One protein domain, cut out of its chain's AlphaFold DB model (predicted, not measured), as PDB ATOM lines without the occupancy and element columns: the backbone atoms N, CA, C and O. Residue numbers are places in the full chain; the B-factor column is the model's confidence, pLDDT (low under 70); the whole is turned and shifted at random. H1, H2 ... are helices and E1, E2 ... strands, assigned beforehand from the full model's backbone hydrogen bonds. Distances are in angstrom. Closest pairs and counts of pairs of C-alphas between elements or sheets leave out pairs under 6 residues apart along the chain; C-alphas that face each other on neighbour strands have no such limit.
ATOM      1  N   LYS A   2     143.333 141.719 110.384       70.62
ATOM      2  CA  LYS A   2     144.456 140.856 109.946       70.62
ATOM      3  C   LYS A   2     145.400 141.537 108.936       70.62
ATOM      4  O   LYS A   2     146.609 141.434 109.085       70.62
ATOM      5  N   SER A   3     144.851 142.274 107.965       76.56
ATOM      6  CA  SER A   3     145.623 143.049 106.978       76.56
ATOM      7  C   SER A   3     146.572 144.069 107.616       76.56
ATOM      8  O   SER A   3     147.711 144.177 107.192       76.56
ATOM      9  N   PHE A   4     146.135 144.751 108.678       81.69
ATOM     10  CA  PHE A   4     146.944 145.738 109.394       81.69
ATOM     11  C   PHE A   4     148.174 145.104 110.064       81.69
ATOM     12  O   PHE A   4     149.286 145.592 109.894       81.69
ATOM     13  N   TYR A   5     147.993 143.980 110.769       83.62
ATOM     14  CA  TYR A   5     149.103 143.266 111.414       83.62
ATOM     15  C   TYR A   5     150.075 142.639 110.407       83.62
ATOM     16  O   TYR A   5     151.275 142.574 110.678       83.62
ATOM     17  N   ILE A   6     149.573 142.206 109.245       84.81
ATOM     18  CA  ILE A   6     150.418 141.749 108.133       84.81
ATOM     19  C   ILE A   6     151.288 142.905 107.646       84.81
ATOM     20  O   ILE A   6     152.506 142.768 107.672       84.81
ATOM     21  N   SER A   7     150.694 144.054 107.310       86.75
ATOM     22  CA  SER A   7     151.447 145.217 106.826       86.75
ATOM     23  C   SER A   7     152.470 145.725 107.847       86.75
ATOM     24  O   SER A   7     153.591 146.035 107.467       86.75
ATOM     25  N   ALA A   8     152.135 145.748 109.142       87.75
ATOM     26  CA  ALA A   8     153.079 146.142 110.192       87.75
ATOM     27  C   ALA A   8     154.258 145.160 110.338       87.75
ATOM     28  O   ALA A   8     155.386 145.582 110.585       87.75
ATOM     29  N   THR A   9     154.008 143.854 110.184       90.06
ATOM     30  CA  THR A   9     155.056 142.815 110.238       90.06
ATOM     31  C   THR A   9     155.937 142.847 108.993       90.06
ATOM     32  O   THR A   9     157.148 142.694 109.105       90.06
ATOM     33  N   GLU A  10     155.350 143.095 107.821       91.38
ATOM     34  CA  GLU A  10     156.085 143.266 106.565       91.38
ATOM     35  C   GLU A  10     156.951 144.529 106.584       91.38
ATOM     36  O   GLU A  10     158.113 144.462 106.207       91.38
ATOM     37  N   GLU A  11     156.441 145.654 107.093       91.62
ATOM     38  CA  GLU A  11     157.216 146.893 107.254       91.62
ATOM     39  C   GLU A  11     158.430 146.679 108.173       91.62
ATOM     40  O   GLU A  11     159.546 147.083 107.842       91.62
ATOM     41  N   PHE A  12     158.232 145.998 109.306       93.19
ATOM     42  CA  PHE A  12     159.310 145.685 110.243       93.19
ATOM     43  C   PHE A  12     160.351 144.743 109.625       93.19
ATOM     44  O   PHE A  12     161.544 145.027 109.690       93.19
ATOM     45  N   LEU A  13     159.914 143.676 108.949       91.75
ATOM     46  CA  LEU A  13     160.809 142.762 108.235       91.75
ATOM     47  C   LEU A  13     161.575 143.438 107.100       91.75
ATOM     48  O   LEU A  13     162.767 143.194 106.957       91.75
ATOM     49  N   MET A  14     160.933 144.311 106.320       89.94
ATOM     50  CA  MET A  14     161.603 145.075 105.264       89.94
ATOM     51  C   MET A  14     162.689 145.990 105.832       89.94
ATOM     52  O   MET A  14     163.750 146.125 105.226       89.94
ATOM     53  N   ASN A  15     162.445 146.591 106.999       89.62
ATOM     54  CA  ASN A  15     163.435 147.419 107.676       89.62
ATOM     55  C   ASN A  15     164.645 146.586 108.138       89.62
ATOM     56  O   ASN A  15     165.782 146.966 107.873       89.62
ATOM     57  N   ILE A  16     164.410 145.415 108.742       91.62
ATOM     58  CA  ILE A  16     165.479 144.488 109.162       91.62
ATOM     59  C   ILE A  16     166.262 143.981 107.950       91.62
ATOM     60  O   ILE A  16     167.486 144.058 107.928       91.62
ATOM     61  N   LYS A  17     165.555 143.528 106.909       91.06
ATOM     62  CA  LYS A  17     166.132 143.049 105.649       91.06
ATOM     63  C   LYS A  17     167.071 144.065 105.008       91.06
ATOM     64  O   LYS A  17     168.082 143.666 104.437       91.06
ATOM     65  N   LYS A  18     166.713 145.353 105.078       86.38
ATOM     66  CA  LYS A  18     167.471 146.464 104.496       86.38
ATOM     67  C   LYS A  18     168.615 146.952 105.388       86.38
ATOM     68  O   LYS A  18     169.617 147.423 104.860       86.38
ATOM     69  N   ASN A  19     168.478 146.882 106.705       88.94
ATOM     70  CA  ASN A  19     169.484 147.446 107.608       88.94
ATOM     71  C   ASN A  19     170.417 146.393 108.214       88.94
ATOM     72  O   ASN A  19     171.342 146.774 108.919       88.94
ATOM     73  N   GLY A  20     170.137 145.099 108.033       90.50
ATOM     74  CA  GLY A  20     170.924 144.021 108.637       90.50
ATOM     75  C   GLY A  20     170.900 144.028 110.167       90.50
ATOM     76  O   GLY A  20     171.738 143.404 110.808       90.50
ATOM     77  N   LEU A  21     169.966 144.749 110.792       93.06
ATOM     78  CA  LEU A  21     169.888 144.852 112.244       93.06
ATOM     79  C   LEU A  21     168.468 145.116 112.732       93.06
ATOM     80  O   LEU A  21     167.631 145.699 112.041       93.06
ATOM     81  N   ILE A  22     168.235 144.738 113.981       93.31
ATOM     82  CA  ILE A  22     167.078 145.126 114.778       93.31
ATOM     83  C   ILE A  22     167.599 146.087 115.833       93.31
ATOM     84  O   ILE A  22     168.388 145.682 116.679       93.31
ATOM     85  N   ASN A  23     167.181 147.348 115.819       92.88
ATOM     86  CA  ASN A  23     167.466 148.243 116.938       92.88
ATOM     87  C   ASN A  23     166.299 148.229 117.933       92.88
ATOM     88  O   ASN A  23     165.146 147.947 117.585       92.88
ATOM     89  N   LYS A  24     166.602 148.536 119.195       92.25
ATOM     90  CA  LYS A  24     165.616 148.489 120.278       92.25
ATOM     91  C   LYS A  24     164.408 149.395 120.017       92.25
ATOM     92  O   LYS A  24     163.280 149.008 120.305       92.25
ATOM     93  N   LYS A  25     164.629 150.577 119.432       91.56
ATOM     94  CA  LYS A  25     163.574 151.559 119.139       91.56
ATOM     95  C   LYS A  25     162.579 151.045 118.093       91.56
ATOM     96  O   LYS A  25     161.374 151.206 118.268       91.56
ATOM     97  N   ASP A  26     163.074 150.424 117.032       90.00
ATOM     98  CA  ASP A  26     162.272 149.875 115.943       90.00
ATOM     99  C   ASP A  26     161.502 148.646 116.416       90.00
ATOM    100  O   ASP A  26     160.325 148.502 116.092       90.00
ATOM    101  N   TYR A  27     162.129 147.809 117.251       91.69
ATOM    102  CA  TYR A  27     161.457 146.700 117.921       91.69
ATOM    103  C   TYR A  27     160.318 147.184 118.829       91.69
ATOM    104  O   TYR A  27     159.178 146.758 118.670       91.69
ATOM    105  N   GLU A  28     160.581 148.119 119.747       89.62
ATOM    106  CA  GLU A  28     159.553 148.667 120.643       89.62
ATOM    107  C   GLU A  28     158.444 149.390 119.864       89.62
ATOM    108  O   GLU A  28     157.261 149.282 120.200       89.62
ATOM    109  N   GLY A  29     158.805 150.081 118.778       90.00
ATOM    110  CA  GLY A  29     157.866 150.687 117.839       90.00
ATOM    111  C   GLY A  29     156.982 149.654 117.137       90.00
ATOM    112  O   GLY A  29     155.766 149.849 117.052       90.00
ATOM    113  N   TYR A  30     157.562 148.539 116.690       90.44
ATOM    114  CA  TYR A  30     156.833 147.412 116.115       90.44
ATOM    115  C   TYR A  30     155.877 146.792 117.140       90.44
ATOM    116  O   TYR A  30     154.680 146.700 116.869       90.44
ATOM    117  N   ILE A  31     156.343 146.484 118.354       88.19
ATOM    118  CA  ILE A  31     155.492 145.966 119.437       88.19
ATOM    119  C   ILE A  31     154.336 146.928 119.749       88.19
ATOM    120  O   ILE A  31     153.193 146.494 119.900       88.19
ATOM    121  N   LYS A  32     154.586 148.244 119.764       85.50
ATOM    122  CA  LYS A  32     153.543 149.261 119.963       85.50
ATOM    123  C   LYS A  32     152.507 149.265 118.830       85.50
ATOM    124  O   LYS A  32     151.312 149.332 119.120       85.50
ATOM    125  N   LYS A  33     152.936 149.159 117.563       84.75
ATOM    126  CA  LYS A  33     152.041 149.031 116.390       84.75
ATOM    127  C   LYS A  33     151.210 147.746 116.443       84.75
ATOM    128  O   LYS A  33     150.046 147.760 116.056       84.75
ATOM    129  N   MET A  34     151.769 146.660 116.974       81.44
ATOM    130  CA  MET A  34     151.066 145.384 117.152       81.44
ATOM    131  C   MET A  34     150.025 145.413 118.297       81.44
ATOM    132  O   MET A  34     149.255 144.463 118.443       81.44
ATOM    133  N   GLY A  35     149.915 146.532 119.028       69.75
ATOM    134  CA  GLY A  35     148.868 146.815 120.011       69.75
ATOM    135  C   GLY A  35     149.346 146.659 121.457       69.75
ATOM    136  O   GLY A  35     149.802 145.595 121.868       69.75
ATOM    137  N   ILE A  36     149.210 147.739 122.235       47.69
ATOM    138  CA  ILE A  36     149.577 147.843 123.654       47.69
ATOM    139  C   ILE A  36     148.864 146.762 124.480       47.69
ATOM    140  O   ILE A  36     147.636 146.701 124.516       47.69
ATOM    141  N   GLY A  37     149.657 145.971 125.203       50.69
ATOM    142  CA  GLY A  37     149.202 145.169 126.335       50.69
ATOM    143  C   GLY A  37     149.157 143.672 126.068       50.69
ATOM    144  O   GLY A  37     148.070 143.120 126.074       50.69
ATOM    145  N   ASN A  38     150.317 143.040 125.843       52.94
ATOM    146  CA  ASN A  38     150.709 141.656 126.188       52.94
ATOM    147  C   ASN A  38     149.712 140.472 126.095       52.94
ATOM    148  O   ASN A  38     150.079 139.363 126.473       52.94
ATOM    149  N   ASN A  39     148.506 140.617 125.559       58.94
ATOM    150  CA  ASN A  39     147.400 139.706 125.860       58.94
ATOM    151  C   ASN A  39     146.711 139.145 124.612       58.94
ATOM    152  O   ASN A  39     145.950 138.187 124.729       58.94
ATOM    153  N   LEU A  40     146.983 139.703 123.427       68.06
ATOM    154  CA  LEU A  40     146.316 139.311 122.179       68.06
ATOM    155  C   LEU A  40     147.192 138.481 121.241       68.06
ATOM    156  O   LEU A  40     146.687 137.544 120.627       68.06
ATOM    157  N   LEU A  41     148.486 138.797 121.139       77.12
ATOM    158  CA  LEU A  41     149.399 138.185 120.171       77.12
ATOM    159  C   LEU A  41     150.635 137.599 120.856       77.12
ATOM    160  O   LEU A  41     151.156 138.160 121.821       77.12
ATOM    161  N   ASN A  42     151.072 136.449 120.358       83.12
ATOM    162  CA  ASN A  42     152.349 135.829 120.657       83.12
ATOM    163  C   ASN A  42     153.245 136.016 119.431       83.12
ATOM    164  O   ASN A  42     152.851 135.621 118.330       83.12
ATOM    165  N   ILE A  43     154.396 136.658 119.620       88.44
ATOM    166  CA  ILE A  43     155.351 136.959 118.554       88.44
ATOM    167  C   ILE A  43     156.630 136.202 118.863       88.44
ATOM    168  O   ILE A  43     157.197 136.378 119.939       88.44
ATOM    169  N   THR A  44     157.065 135.369 117.927       91.12
ATOM    170  CA  THR A  44     158.306 134.614 118.031       91.12
ATOM    171  C   THR A  44     159.223 134.961 116.870       91.12
ATOM    172  O   THR A  44     158.781 135.133 115.732       91.12
ATOM    173  N   TYR A  45     160.503 135.062 117.190       93.69
ATOM    174  CA  TYR A  45     161.607 135.309 116.278       93.69
ATOM    175  C   TYR A  45     162.491 134.075 116.154       93.69
ATOM    176  O   TYR A  45     162.708 133.358 117.138       93.69
ATOM    177  N   GLU A  46     163.022 133.883 114.955       95.88
ATOM    178  CA  GLU A  46     164.032 132.882 114.635       95.88
ATOM    179  C   GLU A  46     165.080 133.523 113.723       95.88
ATOM    180  O   GLU A  46     164.734 134.139 112.715       95.88
ATOM    181  N   HIS A  47     166.354 133.400 114.089       94.94
ATOM    182  CA  HIS A  47     167.487 133.848 113.289       94.94
ATOM    183  C   HIS A  47     168.357 132.651 112.929       94.94
ATOM    184  O   HIS A  47     168.991 132.070 113.806       94.94
ATOM    185  N   LYS A  48     168.388 132.305 111.648       94.69
ATOM    186  CA  LYS A  48     169.069 131.134 111.112       94.69
ATOM    187  C   LYS A  48     170.225 131.580 110.222       94.69
ATOM    188  O   LYS A  48     170.002 132.270 109.231       94.69
ATOM    189  N   TYR A  49     171.443 131.195 110.588       92.31
ATOM    190  CA  TYR A  49     172.674 131.629 109.926       92.31
ATOM    191  C   TYR A  49     173.697 130.498 109.824       92.31
ATOM    192  O   TYR A  49     173.655 129.521 110.577       92.31
ATOM    193  N   LYS A  50     174.622 130.629 108.874       90.69
ATOM    194  CA  LYS A  50     175.690 129.651 108.645       90.69
ATOM    195  C   LYS A  50     176.915 129.986 109.485       90.69
ATOM    196  O   LYS A  50     177.363 131.130 109.517       90.69
ATOM    197  N   VAL A  51     177.473 128.974 110.135       89.69
ATOM    198  CA  VAL A  51     178.739 129.055 110.860       89.69
ATOM    199  C   VAL A  51     179.783 128.253 110.094       89.69
ATOM    200  O   VAL A  51     179.527 127.121 109.685       89.69
ATOM    201  N   LEU A  52     180.944 128.873 109.883       88.50
ATOM    202  CA  LEU A  52     182.095 128.285 109.209       88.50
ATOM    203  C   LEU A  52     183.230 128.137 110.222       88.50
ATOM    204  O   LEU A  52     183.768 129.140 110.691       88.50
ATOM    205  N   GLU A  53     183.601 126.900 110.540       88.88
ATOM    206  CA  GLU A  53     184.689 126.597 111.474       88.88
ATOM    207  C   GLU A  53     185.719 125.656 110.839       88.88
ATOM    208  O   GLU A  53     185.353 124.757 110.084       88.88
ATOM    209  N   PRO A  54     187.024 125.828 111.107       90.38
ATOM    210  CA  PRO A  54     188.036 124.900 110.617       90.38
ATOM    211  C   PRO A  54     187.861 123.494 111.215       90.38
ATOM    212  O   PRO A  54     187.726 123.332 112.426       90.38
ATOM    213  N   GLU A  55     187.914 122.461 110.370       90.56
ATOM    214  CA  GLU A  55     187.890 121.064 110.808       90.56
ATOM    215  C   GLU A  55     189.296 120.624 111.248       90.56
ATOM    216  O   GLU A  55     190.247 120.632 110.453       90.56
ATOM    217  N   TYR A  56     189.419 120.185 112.502       91.19
ATOM    218  CA  TYR A  56     190.651 119.633 113.064       91.19
ATOM    219  C   TYR A  56     190.552 118.125 113.273       91.19
ATOM    220  O   TYR A  56     189.504 117.604 113.647       91.19
ATOM    221  N   ARG A  57     191.684 117.430 113.124       92.88
ATOM    222  CA  ARG A  57     191.818 116.024 113.520       92.88
ATOM    223  C   ARG A  57     193.096 115.779 114.310       92.88
ATOM    224  O   ARG A  57     194.064 116.530 114.206       92.88
ATOM    225  N   GLU A 456     180.777 123.511 107.719       88.00
ATOM    226  CA  GLU A 456     179.629 124.393 107.554       88.00
ATOM    227  C   GLU A 456     178.441 123.778 108.284       88.00
ATOM    228  O   GLU A 456     178.027 122.655 107.986       88.00
ATOM    229  N   TYR A 457     177.890 124.507 109.247       88.75
ATOM    230  CA  TYR A 457     176.658 124.109 109.911       88.75
ATOM    231  C   TYR A 457     175.760 125.308 110.161       88.75
ATOM    232  O   TYR A 457     176.177 126.466 110.165       88.75
ATOM    233  N   GLU A 458     174.485 125.012 110.344       90.88
ATOM    234  CA  GLU A 458     173.467 126.016 110.565       90.88
ATOM    235  C   GLU A 458     173.229 126.201 112.057       90.88
ATOM    236  O   GLU A 458     173.027 125.233 112.795       90.88
ATOM    237  N   ARG A 459     173.236 127.455 112.502       92.38
ATOM    238  CA  ARG A 459     172.873 127.830 113.862       92.38
ATOM    239  C   ARG A 459     171.582 128.631 113.846       92.38
ATOM    240  O   ARG A 459     171.381 129.489 112.990       92.38
ATOM    241  N   ILE A 460     170.726 128.345 114.822       93.94
ATOM    242  CA  ILE A 460     169.444 129.012 115.003       93.94
ATOM    243  C   ILE A 460     169.427 129.657 116.386       93.94
ATOM    244  O   ILE A 460     169.553 128.958 117.387       93.94
ATOM    245  N   ASN A 461     169.254 130.977 116.433       94.62
ATOM    246  CA  ASN A 461     168.954 131.699 117.665       94.62
ATOM    247  C   ASN A 461     167.445 131.960 117.722       94.62
ATOM    248  O   ASN A 461     166.839 132.393 116.737       94.62
ATOM    249  N   TYR A 462     166.842 131.729 118.885       94.50
ATOM    250  CA  TYR A 462     165.409 131.922 119.098       94.50
ATOM    251  C   TYR A 462     165.104 133.230 119.832       94.50
ATOM    252  O   TYR A 462     165.993 133.985 120.222       94.50
ATOM    253  N   THR A 463     163.809 133.497 119.998       92.50
ATOM    254  CA  THR A 463     163.239 134.742 120.543       92.50
ATOM    255  C   THR A 463     163.983 135.260 121.771       92.50
ATOM    256  O   THR A 463     164.381 136.419 121.778       92.50
ATOM    257  N   ASP A 464     164.217 134.414 122.772       93.19
ATOM    258  CA  ASP A 464     164.839 134.842 124.027       93.19
ATOM    259  C   ASP A 464     166.297 135.285 123.830       93.19
ATOM    260  O   ASP A 464     166.687 136.334 124.334       93.19
ATOM    261  N   GLU A 465     167.085 134.557 123.032       93.75
ATOM    262  CA  GLU A 465     168.482 134.906 122.724       93.75
ATOM    263  C   GLU A 465     168.582 136.209 121.919       93.75
ATOM    264  O   GLU A 465     169.429 137.068 122.197       93.75
ATOM    265  N   ILE A 466     167.687 136.374 120.939       94.19
ATOM    266  CA  ILE A 466     167.597 137.574 120.101       94.19
ATOM    267  C   ILE A 466     167.239 138.784 120.965       94.19
ATOM    268  O   ILE A 466     167.905 139.819 120.891       94.19
ATOM    269  N   LEU A 467     166.209 138.660 121.807       93.00
ATOM    270  CA  LEU A 467     165.741 139.753 122.653       93.00
ATOM    271  C   LEU A 467     166.721 140.074 123.782       93.00
ATOM    272  O   LEU A 467     166.948 141.255 124.029       93.00
ATOM    273  N   SER A 468     167.346 139.079 124.423       94.44
ATOM    274  CA  SER A 468     168.381 139.328 125.441       94.44
ATOM    275  C   SER A 468     169.507 140.161 124.841       94.44
ATOM    276  O   SER A 468     169.812 141.247 125.330       94.44
ATOM    277  N   THR A 469     170.025 139.735 123.685       93.44
ATOM    278  CA  THR A 469     171.079 140.463 122.971       93.44
ATOM    279  C   THR A 469     170.630 141.876 122.576       93.44
ATOM    280  O   THR A 469     171.381 142.835 122.764       93.44
ATOM    281  N   LEU A 470     169.403 142.029 122.067       94.75
ATOM    282  CA  LEU A 470     168.826 143.318 121.682       94.75
ATOM    283  C   LEU A 470     168.703 144.287 122.865       94.75
ATOM    284  O   LEU A 470     169.029 145.467 122.733       94.75
ATOM    285  N   TYR A 471     168.213 143.814 124.013       93.00
ATOM    286  CA  TYR A 471     167.996 144.646 125.197       93.00
ATOM    287  C   TYR A 471     169.296 144.953 125.948       93.00
ATOM    288  O   TYR A 471     169.404 146.049 126.499       93.00
ATOM    289  N   GLU A 472     170.277 144.048 125.920       94.44
ATOM    290  CA  GLU A 472     171.616 144.259 126.487       94.44
ATOM    291  C   GLU A 472     172.453 145.233 125.653       94.44
ATOM    292  O   GLU A 472     173.057 146.158 126.196       94.44
ATOM    293  N   LYS A 473     172.496 145.045 124.328       93.56
ATOM    294  CA  LYS A 473     173.389 145.800 123.427       93.56
ATOM    295  C   LYS A 473     172.709 146.977 122.726       93.56
ATOM    296  O   LYS A 473     173.370 147.735 122.024       93.56
ATOM    297  N   GLY A 474     171.392 147.118 122.866       92.50
ATOM    298  CA  GLY A 474     170.578 148.121 122.168       92.50
ATOM    299  C   GLY A 474     170.272 147.789 120.700       92.50
ATOM    300  O   GLY A 474     169.429 148.457 120.092       92.50
ATOM    301  N   GLN A 475     170.914 146.760 120.140       94.06
ATOM    302  CA  GLN A 475     170.704 146.261 118.781       94.06
ATOM    303  C   GLN A 475     171.047 144.767 118.662       94.06
ATOM    304  O   GLN A 475     171.874 144.250 119.413       94.06
ATOM    305  N   TYR A 476     170.440 144.092 117.690       94.81
ATOM    306  CA  TYR A 476     170.737 142.725 117.273       94.81
ATOM    307  C   TYR A 476     171.148 142.742 115.802       94.81
ATOM    308  O   TYR A 476     170.358 143.162 114.959       94.81
ATOM    309  N   ASN A 477     172.372 142.316 115.502       92.88
ATOM    310  CA  ASN A 477     172.924 142.351 114.149       92.88
ATOM    311  C   ASN A 477     172.709 141.007 113.451       92.88
ATOM    312  O   ASN A 477     172.876 139.955 114.068       92.88
ATOM    313  N   LEU A 478     172.394 141.069 112.164       92.62
ATOM    314  CA  LEU A 478     172.276 139.946 111.250       92.62
ATOM    315  C   LEU A 478     173.264 140.162 110.101       92.62
ATOM    316  O   LEU A 478     173.512 141.292 109.683       92.62
ATOM    317  N   ASN A 479     173.853 139.088 109.597       89.50
ATOM    318  CA  ASN A 479     174.742 139.140 108.449       89.50
ATOM    319  C   ASN A 479     173.960 138.971 107.146       89.50
ATOM    320  O   ASN A 479     172.821 138.513 107.121       89.50
ATOM    321  N   VAL A 480     174.606 139.346 106.042       88.56
ATOM    322  CA  VAL A 480     174.099 139.077 104.692       88.56
ATOM    323  C   VAL A 480     173.911 137.568 104.518       88.56
ATOM    324  O   VAL A 480     174.756 136.796 104.966       88.56
ATOM    325  N   ASP A 481     172.813 137.180 103.870       87.81
ATOM    326  CA  ASP A 481     172.356 135.795 103.658       87.81
ATOM    327  C   ASP A 481     171.821 135.061 104.901       87.81
ATOM    328  O   ASP A 481     171.368 133.918 104.786       87.81
ATOM    329  N   ASP A 482     171.772 135.717 106.065       92.81
ATOM    330  CA  ASP A 482     171.046 135.181 107.214       92.81
ATOM    331  C   ASP A 482     169.530 135.177 106.940       92.81
ATOM    332  O   ASP A 482     168.993 136.034 106.229       92.81
ATOM    333  N   ILE A 483     168.813 134.221 107.535       93.31
ATOM    334  CA  ILE A 483     167.352 134.129 107.471       93.31
ATOM    335  C   ILE A 483     166.777 134.608 108.796       93.31
ATOM    336  O   ILE A 483     167.017 134.008 109.846       93.31
ATOM    337  N   PHE A 484     165.950 135.649 108.746       94.38
ATOM    338  CA  PHE A 484     165.177 136.090 109.899       94.38
ATOM    339  C   PHE A 484     163.695 135.813 109.695       94.38
ATOM    340  O   PHE A 484     163.096 136.264 108.715       94.38
ATOM    341  N   SER A 485     163.098 135.095 110.640       93.94
ATOM    342  CA  SER A 485     161.688 134.726 110.615       93.94
ATOM    343  C   SER A 485     160.937 135.345 111.784       93.94
ATOM    344  O   SER A 485     161.397 135.335 112.925       93.94
ATOM    345  N   ILE A 486     159.740 135.843 111.490       93.50
ATOM    346  CA  ILE A 486     158.772 136.316 112.473       93.50
ATOM    347  C   ILE A 486     157.503 135.501 112.324       93.50
ATOM    348  O   ILE A 486     156.898 135.433 111.246       93.50
ATOM    349  N   GLN A 487     157.052 134.948 113.439       91.06
ATOM    350  CA  GLN A 487     155.758 134.312 113.536       91.06
ATOM    351  C   GLN A 487     154.893 135.058 114.551       91.06
ATOM    352  O   GLN A 487     155.252 135.221 115.710       91.06
ATOM    353  N   VAL A 488     153.720 135.506 114.104       88.06
ATOM    354  CA  VAL A 488     152.704 136.163 114.927       88.06
ATOM    355  C   VAL A 488     151.476 135.268 114.983       88.06
ATOM    356  O   VAL A 488     150.843 134.972 113.966       88.06
ATOM    357  N   THR A 489     151.113 134.858 116.189       84.88
ATOM    358  CA  THR A 489     149.941 134.023 116.471       84.88
ATOM    359  C   THR A 489     149.066 134.677 117.525       84.88
ATOM    360  O   THR A 489     149.505 135.564 118.253       84.88
ATOM    361  N   ASN A 490     147.804 134.273 117.629       76.56
ATOM    362  CA  ASN A 490     146.944 134.725 118.715       76.56
ATOM    363  C   ASN A 490     147.332 134.065 120.051       76.56
ATOM    364  O   ASN A 490     147.473 132.846 120.125       76.56
ATOM    365  N   LYS A 491     147.420 134.853 121.130       71.44
ATOM    366  CA  LYS A 491     147.504 134.327 122.501       71.44
ATOM    367  C   LYS A 491     146.200 133.602 122.834       71.44
ATOM    368  O   LYS A 491     145.106 134.131 122.635       71.44
ATOM    369  N   SER A 492     146.295 132.374 123.327       58.56
ATOM    370  CA  SER A 492     145.147 131.527 123.659       58.56
ATOM    371  C   SER A 492     144.587 131.831 125.054       58.56
ATOM    372  O   SER A 492     144.510 130.939 125.893       58.56
ATOM    373  N   SER A 493     144.197 133.079 125.336       59.12
ATOM    374  CA  SER A 493     143.415 133.356 126.548       59.12
ATOM    375  C   SER A 493     141.923 133.148 126.258       59.12
ATOM    376  O   SER A 493     141.336 133.785 125.379       59.12
ATOM    377  N   ASN A 494     141.299 132.213 126.983       56.94
ATOM    378  CA  ASN A 494     139.891 131.838 126.786       56.94
ATOM    379  C   ASN A 494     138.931 133.032 126.975       56.94
ATOM    380  O   ASN A 494     137.953 133.146 126.245       56.94
ATOM    381  N   LEU A 495     139.249 133.965 127.880       56.84
ATOM    382  CA  LEU A 495     138.420 135.137 128.201       56.84
ATOM    383  C   LEU A 495     138.334 136.174 127.070       56.84
ATOM    384  O   LEU A 495     137.248 136.650 126.744       56.84
ATOM    385  N   ILE A 496     139.457 136.517 126.436       61.38
ATOM    386  CA  ILE A 496     139.476 137.516 125.355       61.38
ATOM    387  C   ILE A 496     138.865 136.930 124.075       61.38
ATOM    388  O   ILE A 496     138.163 137.616 123.332       61.38
ATOM    389  N   ARG A 497     139.069 135.630 123.850       60.22
ATOM    390  CA  ARG A 497     138.450 134.867 122.762       60.22
ATOM    391  C   ARG A 497     136.919 134.842 122.863       60.22
ATOM    392  O   ARG A 497     136.253 135.056 121.853       60.22
ATOM    393  N   GLU A 498     136.373 134.599 124.054       62.84
ATOM    394  CA  GLU A 498     134.927 134.648 124.324       62.84
ATOM    395  C   GLU A 498     134.349 136.051 124.064       62.84
ATOM    396  O   GLU A 498     133.312 136.191 123.414       62.84
ATOM    397  N   LEU A 499     135.059 137.104 124.490       62.84
ATOM    398  CA  LEU A 499     134.659 138.497 124.265       62.84
ATOM    399  C   LEU A 499     134.635 138.864 122.769       62.84
ATOM    400  O   LEU A 499     133.692 139.495 122.296       62.84
ATOM    401  N   LEU A 500     135.641 138.433 122.001       64.25
ATOM    402  CA  LEU A 500     135.740 138.722 120.567       64.25
ATOM    403  C   LEU A 500     134.727 137.938 119.727       64.25
ATOM    404  O   LEU A 500     134.210 138.482 118.753       64.25
ATOM    405  N   LYS A 501     134.385 136.701 120.117       64.00
ATOM    406  CA  LYS A 501     133.315 135.925 119.467       64.00
ATOM    407  C   LYS A 501     131.938 136.577 119.605       64.00
ATOM    408  O   LYS A 501     131.133 136.456 118.688       64.00
ATOM    409  N   LYS A 502     131.671 137.287 120.709       62.75
ATOM    410  CA  LYS A 502     130.413 138.038 120.887       62.75
ATOM    411  C   LYS A 502     130.279 139.217 119.921       62.75
ATOM    412  O   LYS A 502     129.165 139.557 119.547       62.75
ATOM    413  N   ILE A 503     131.395 139.824 119.517       61.84
ATOM    414  CA  ILE A 503     131.421 140.966 118.588       61.84
ATOM    415  C   ILE A 503     131.514 140.483 117.129       61.84
ATOM    416  O   ILE A 503     130.932 141.088 116.233       61.84
ATOM    417  N   PHE A 504     132.194 139.359 116.889       64.44
ATOM    418  CA  PHE A 504     132.375 138.761 115.566       64.44
ATOM    419  C   PHE A 504     132.088 137.246 115.618       64.44
ATOM    420  O   PHE A 504     133.001 136.447 115.845       64.44
ATOM    421  N   PRO A 505     130.836 136.815 115.380       57.53
ATOM    422  CA  PRO A 505     130.417 135.417 115.555       57.53
ATOM    423  C   PRO A 505     131.122 134.406 114.633       57.53
ATOM    424  O   PRO A 505     131.164 133.217 114.936       57.53
ATOM    425  N   SER A 506     131.705 134.868 113.520       57.28
ATOM    426  CA  SER A 506     132.402 134.054 112.511       57.28
ATOM    427  C   SER A 506     133.914 133.888 112.752       57.28
ATOM    428  O   SER A 506     134.636 133.416 111.870       57.28
ATOM    429  N   LEU A 507     134.431 134.276 113.927       61.44
ATOM    430  CA  LEU A 507     135.869 134.238 114.220       61.44
ATOM    431  C   LEU A 507     136.418 132.792 114.260       61.44
ATOM    432  O   LEU A 507     136.047 131.990 115.120       61.44
ATOM    433  N   SER A 508     137.347 132.467 113.352       58.78
ATOM    434  CA  SER A 508     138.032 131.163 113.308       58.78
ATOM    435  C   SER A 508     138.976 130.957 114.508       58.78
ATOM    436  O   SER A 508     139.500 131.912 115.085       58.78
ATOM    437  N   ASN A 509     139.262 129.692 114.855       56.00
ATOM    438  CA  ASN A 509     140.219 129.325 115.915       56.00
ATOM    439  C   ASN A 509     141.646 129.886 115.692       56.00
ATOM    440  O   ASN A 509     142.406 129.977 116.654       56.00
ATOM    441  N   ARG A 510     142.000 130.275 114.456       55.69
ATOM    442  CA  ARG A 510     143.274 130.905 114.054       55.69
ATOM    443  C   ARG A 510     143.003 132.184 113.256       55.69
ATOM    444  O   ARG A 510     143.276 132.275 112.061       55.69
ATOM    445  N   TRP A 511     142.403 133.170 113.907       63.47
ATOM    446  CA  TRP A 511     142.022 134.432 113.271       63.47
ATOM    447  C   TRP A 511     143.222 135.345 112.951       63.47
ATOM    448  O   TRP A 511     143.138 136.149 112.020       63.47
ATOM    449  N   ILE A 512     144.365 135.168 113.633       71.88
ATOM    450  CA  ILE A 512     145.648 135.805 113.292       71.88
ATOM    451  C   ILE A 512     146.752 134.740 113.290       71.88
ATOM    452  O   ILE A 512     147.127 134.208 114.330       71.88
ATOM    453  N   TYR A 513     147.249 134.435 112.092       82.56
ATOM    454  CA  TYR A 513     148.456 133.650 111.844       82.56
ATOM    455  C   TYR A 513     149.239 134.374 110.753       82.56
ATOM    456  O   TYR A 513     148.739 134.527 109.632       82.56
ATOM    457  N   ILE A 514     150.421 134.862 111.109       84.81
ATOM    458  CA  ILE A 514     151.380 135.495 110.209       84.81
ATOM    459  C   ILE A 514     152.681 134.735 110.409       84.81
ATOM    460  O   ILE A 514     153.138 134.593 111.536       84.81
ATOM    461  N   SER A 515     153.248 134.223 109.329       89.69
ATOM    462  CA  SER A 515     154.565 133.599 109.321       89.69
ATOM    463  C   SER A 515     155.285 134.176 108.124       89.69
ATOM    464  O   SER A 515     154.807 134.031 106.995       89.69
ATOM    465  N   LYS A 516     156.358 134.910 108.377       91.94
ATOM    466  CA  LYS A 516     157.118 135.611 107.349       91.94
ATOM    467  C   LYS A 516     158.597 135.433 107.641       91.94
ATOM    468  O   LYS A 516     159.000 135.517 108.796       91.94
ATOM    469  N   SER A 517     159.365 135.215 106.587       91.56
ATOM    470  CA  SER A 517     160.808 135.027 106.651       91.56
ATOM    471  C   SER A 517     161.440 135.837 105.537       91.56
ATOM    472  O   SER A 517     160.896 135.886 104.433       91.56
ATOM    473  N   GLU A 518     162.567 136.469 105.826       90.88
ATOM    474  CA  GLU A 518     163.325 137.251 104.855       90.88
ATOM    475  C   GLU A 518     164.806 136.890 104.930       90.88
ATOM    476  O   GLU A 518     165.345 136.698 106.021       90.88
ATOM    477  N   ASN A 519     165.451 136.836 103.762       90.38
ATOM    478  CA  ASN A 519     166.908 136.815 103.662       90.38
ATOM    479  C   ASN A 519     167.428 138.242 103.821       90.38
ATOM    480  O   ASN A 519     166.925 139.157 103.159       90.38
ATOM    481  N   ILE A 520     168.437 138.426 104.663       90.44
ATOM    482  CA  ILE A 520     169.074 139.722 104.882       90.44
ATOM    483  C   ILE A 520     169.942 140.075 103.673       90.44
ATOM    484  O   ILE A 520     170.793 139.292 103.259       90.44
ATOM    485  N   LEU A 521     169.706 141.248 103.076       81.56
ATOM    486  CA  LEU A 521     170.316 141.628 101.792       81.56
ATOM    487  C   LEU A 521     171.500 142.586 101.923       81.56
ATOM    488  O   LEU A 521     172.190 142.852 100.940       81.56
TER     489      LEU A 521
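This is residues 2 to 57 and 456 to 521 of the 523 residues of an uncharacterized protein of Herbinix luporum (UniProt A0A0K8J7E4). A long, twisted sheet of four antiparallel strands has helices over one face, with H1 along E6 and H3 rising from beside E2, while no named helix covers the other face. H2 packs on H1 in the helical layer, the tiny two-strand sheet E1 E4 joins that layer near the ends of H1 and H3, and at one end of the whole H4 reaches past the body, with residues 498 to 506 sticking out. The printed part has 122 residues, with four named helices and six named strands in the order H1 E1 H2 E2 E3 H3 E4 E5 H4 E6. The larger sheet runs E3 E2 E5 E6 and the smaller E1 E4, both antiparallel, and the class is mixed, helices and strands. The whole is loose, with a radius of gyration of the C-alphas of 17.0 A, and a rod in outline, spanning 64 by 31 by 24 A.

H1 takes residues 2 to 19, 26.0 A long, and begins with C-alpha 2 at (144.456, 140.856, 109.946). E1, residues 21 to 23, and H2, residues 24 to 33 and 14.1 A long, follow. E2, residues 41 to 57, is the longest strand at 48.3 A; it bends by 57 degrees at residue 54 and ends with C-alpha 57 at (191.818, 116.024, 113.520). After the cut come E3, residues 456 to 462, 19.8 A long, H3, residues 463 to 473, 15.3 A long, and E4, residues 475 to 477. E5 takes residues 483 to 490 over 23.3 A, H4 residues 494 to 503 over 14.9 A, and E6 residues 513 to 519 over 20.4 A, ending with C-alpha 519 at (166.908, 136.815, 103.662).

In the larger sheet E3 and E6 are edge strands. E3 and E2 are antiparallel at 153 degrees, with N 49 and O 459 2.9 A apart, within hydrogen-bond range. E2 and E5 are antiparallel at 152 degrees, with N 46 and O 485 3.0 A apart. E5 and E6 are antiparallel at 171 degrees, with N 486 and O 516 2.8 A apart. H1 is on this sheet at a height of 9.2 A, making two layers, a helix on one face of a sheet. It lies over E6 and only just over E5, where 3 of its C-alphas fall, and runs along the strands, at 17 degrees to E6 on the local plane; its closest C-alphas to E6 are those of Lys 17 and Glu 518, 6.5 A apart. H3 is on the same face, over none of the strands; its closest C-alphas to E2 are those of Thr 463 and Tyr 45, 4.6 A apart. H1, with residues 8 to 12 alone, touches H2 at a shallow tilt of 13 degrees, opposite ways; the closest C-alphas, of Phe 12 and Tyr 30, are 6.6 A apart. H2 is not on the larger sheet. H2 and H3 are close but not clearly touching, the C-alphas of Lys 24 and Leu 470 being closest at 6.2 A. E1 and E4 are antiparallel at 175 degrees, with N 22 and O 476 2.8 A apart. H4 is not on the larger sheet, and is apart from H1, H2 and H3. Every O i to N i+4 pair is within hydrogen-bond range in H1, H2 and H3, and 5 of 6 are in H4.

The two C-alphas farthest apart, of Arg 57 and Lys 502, are 65.6 A apart. Without the free residues 498 to 506, the body spans 58 by 28 by 24 A. Residues 58 to 455 are not printed, and C-alphas 57 and 456 are 15.9 A apart across this cut. Of the links that are printed whole, none is long. The mean pLDDT of the printed part is 83.2; residues 35 to 40 and 492 to 511 are under 70.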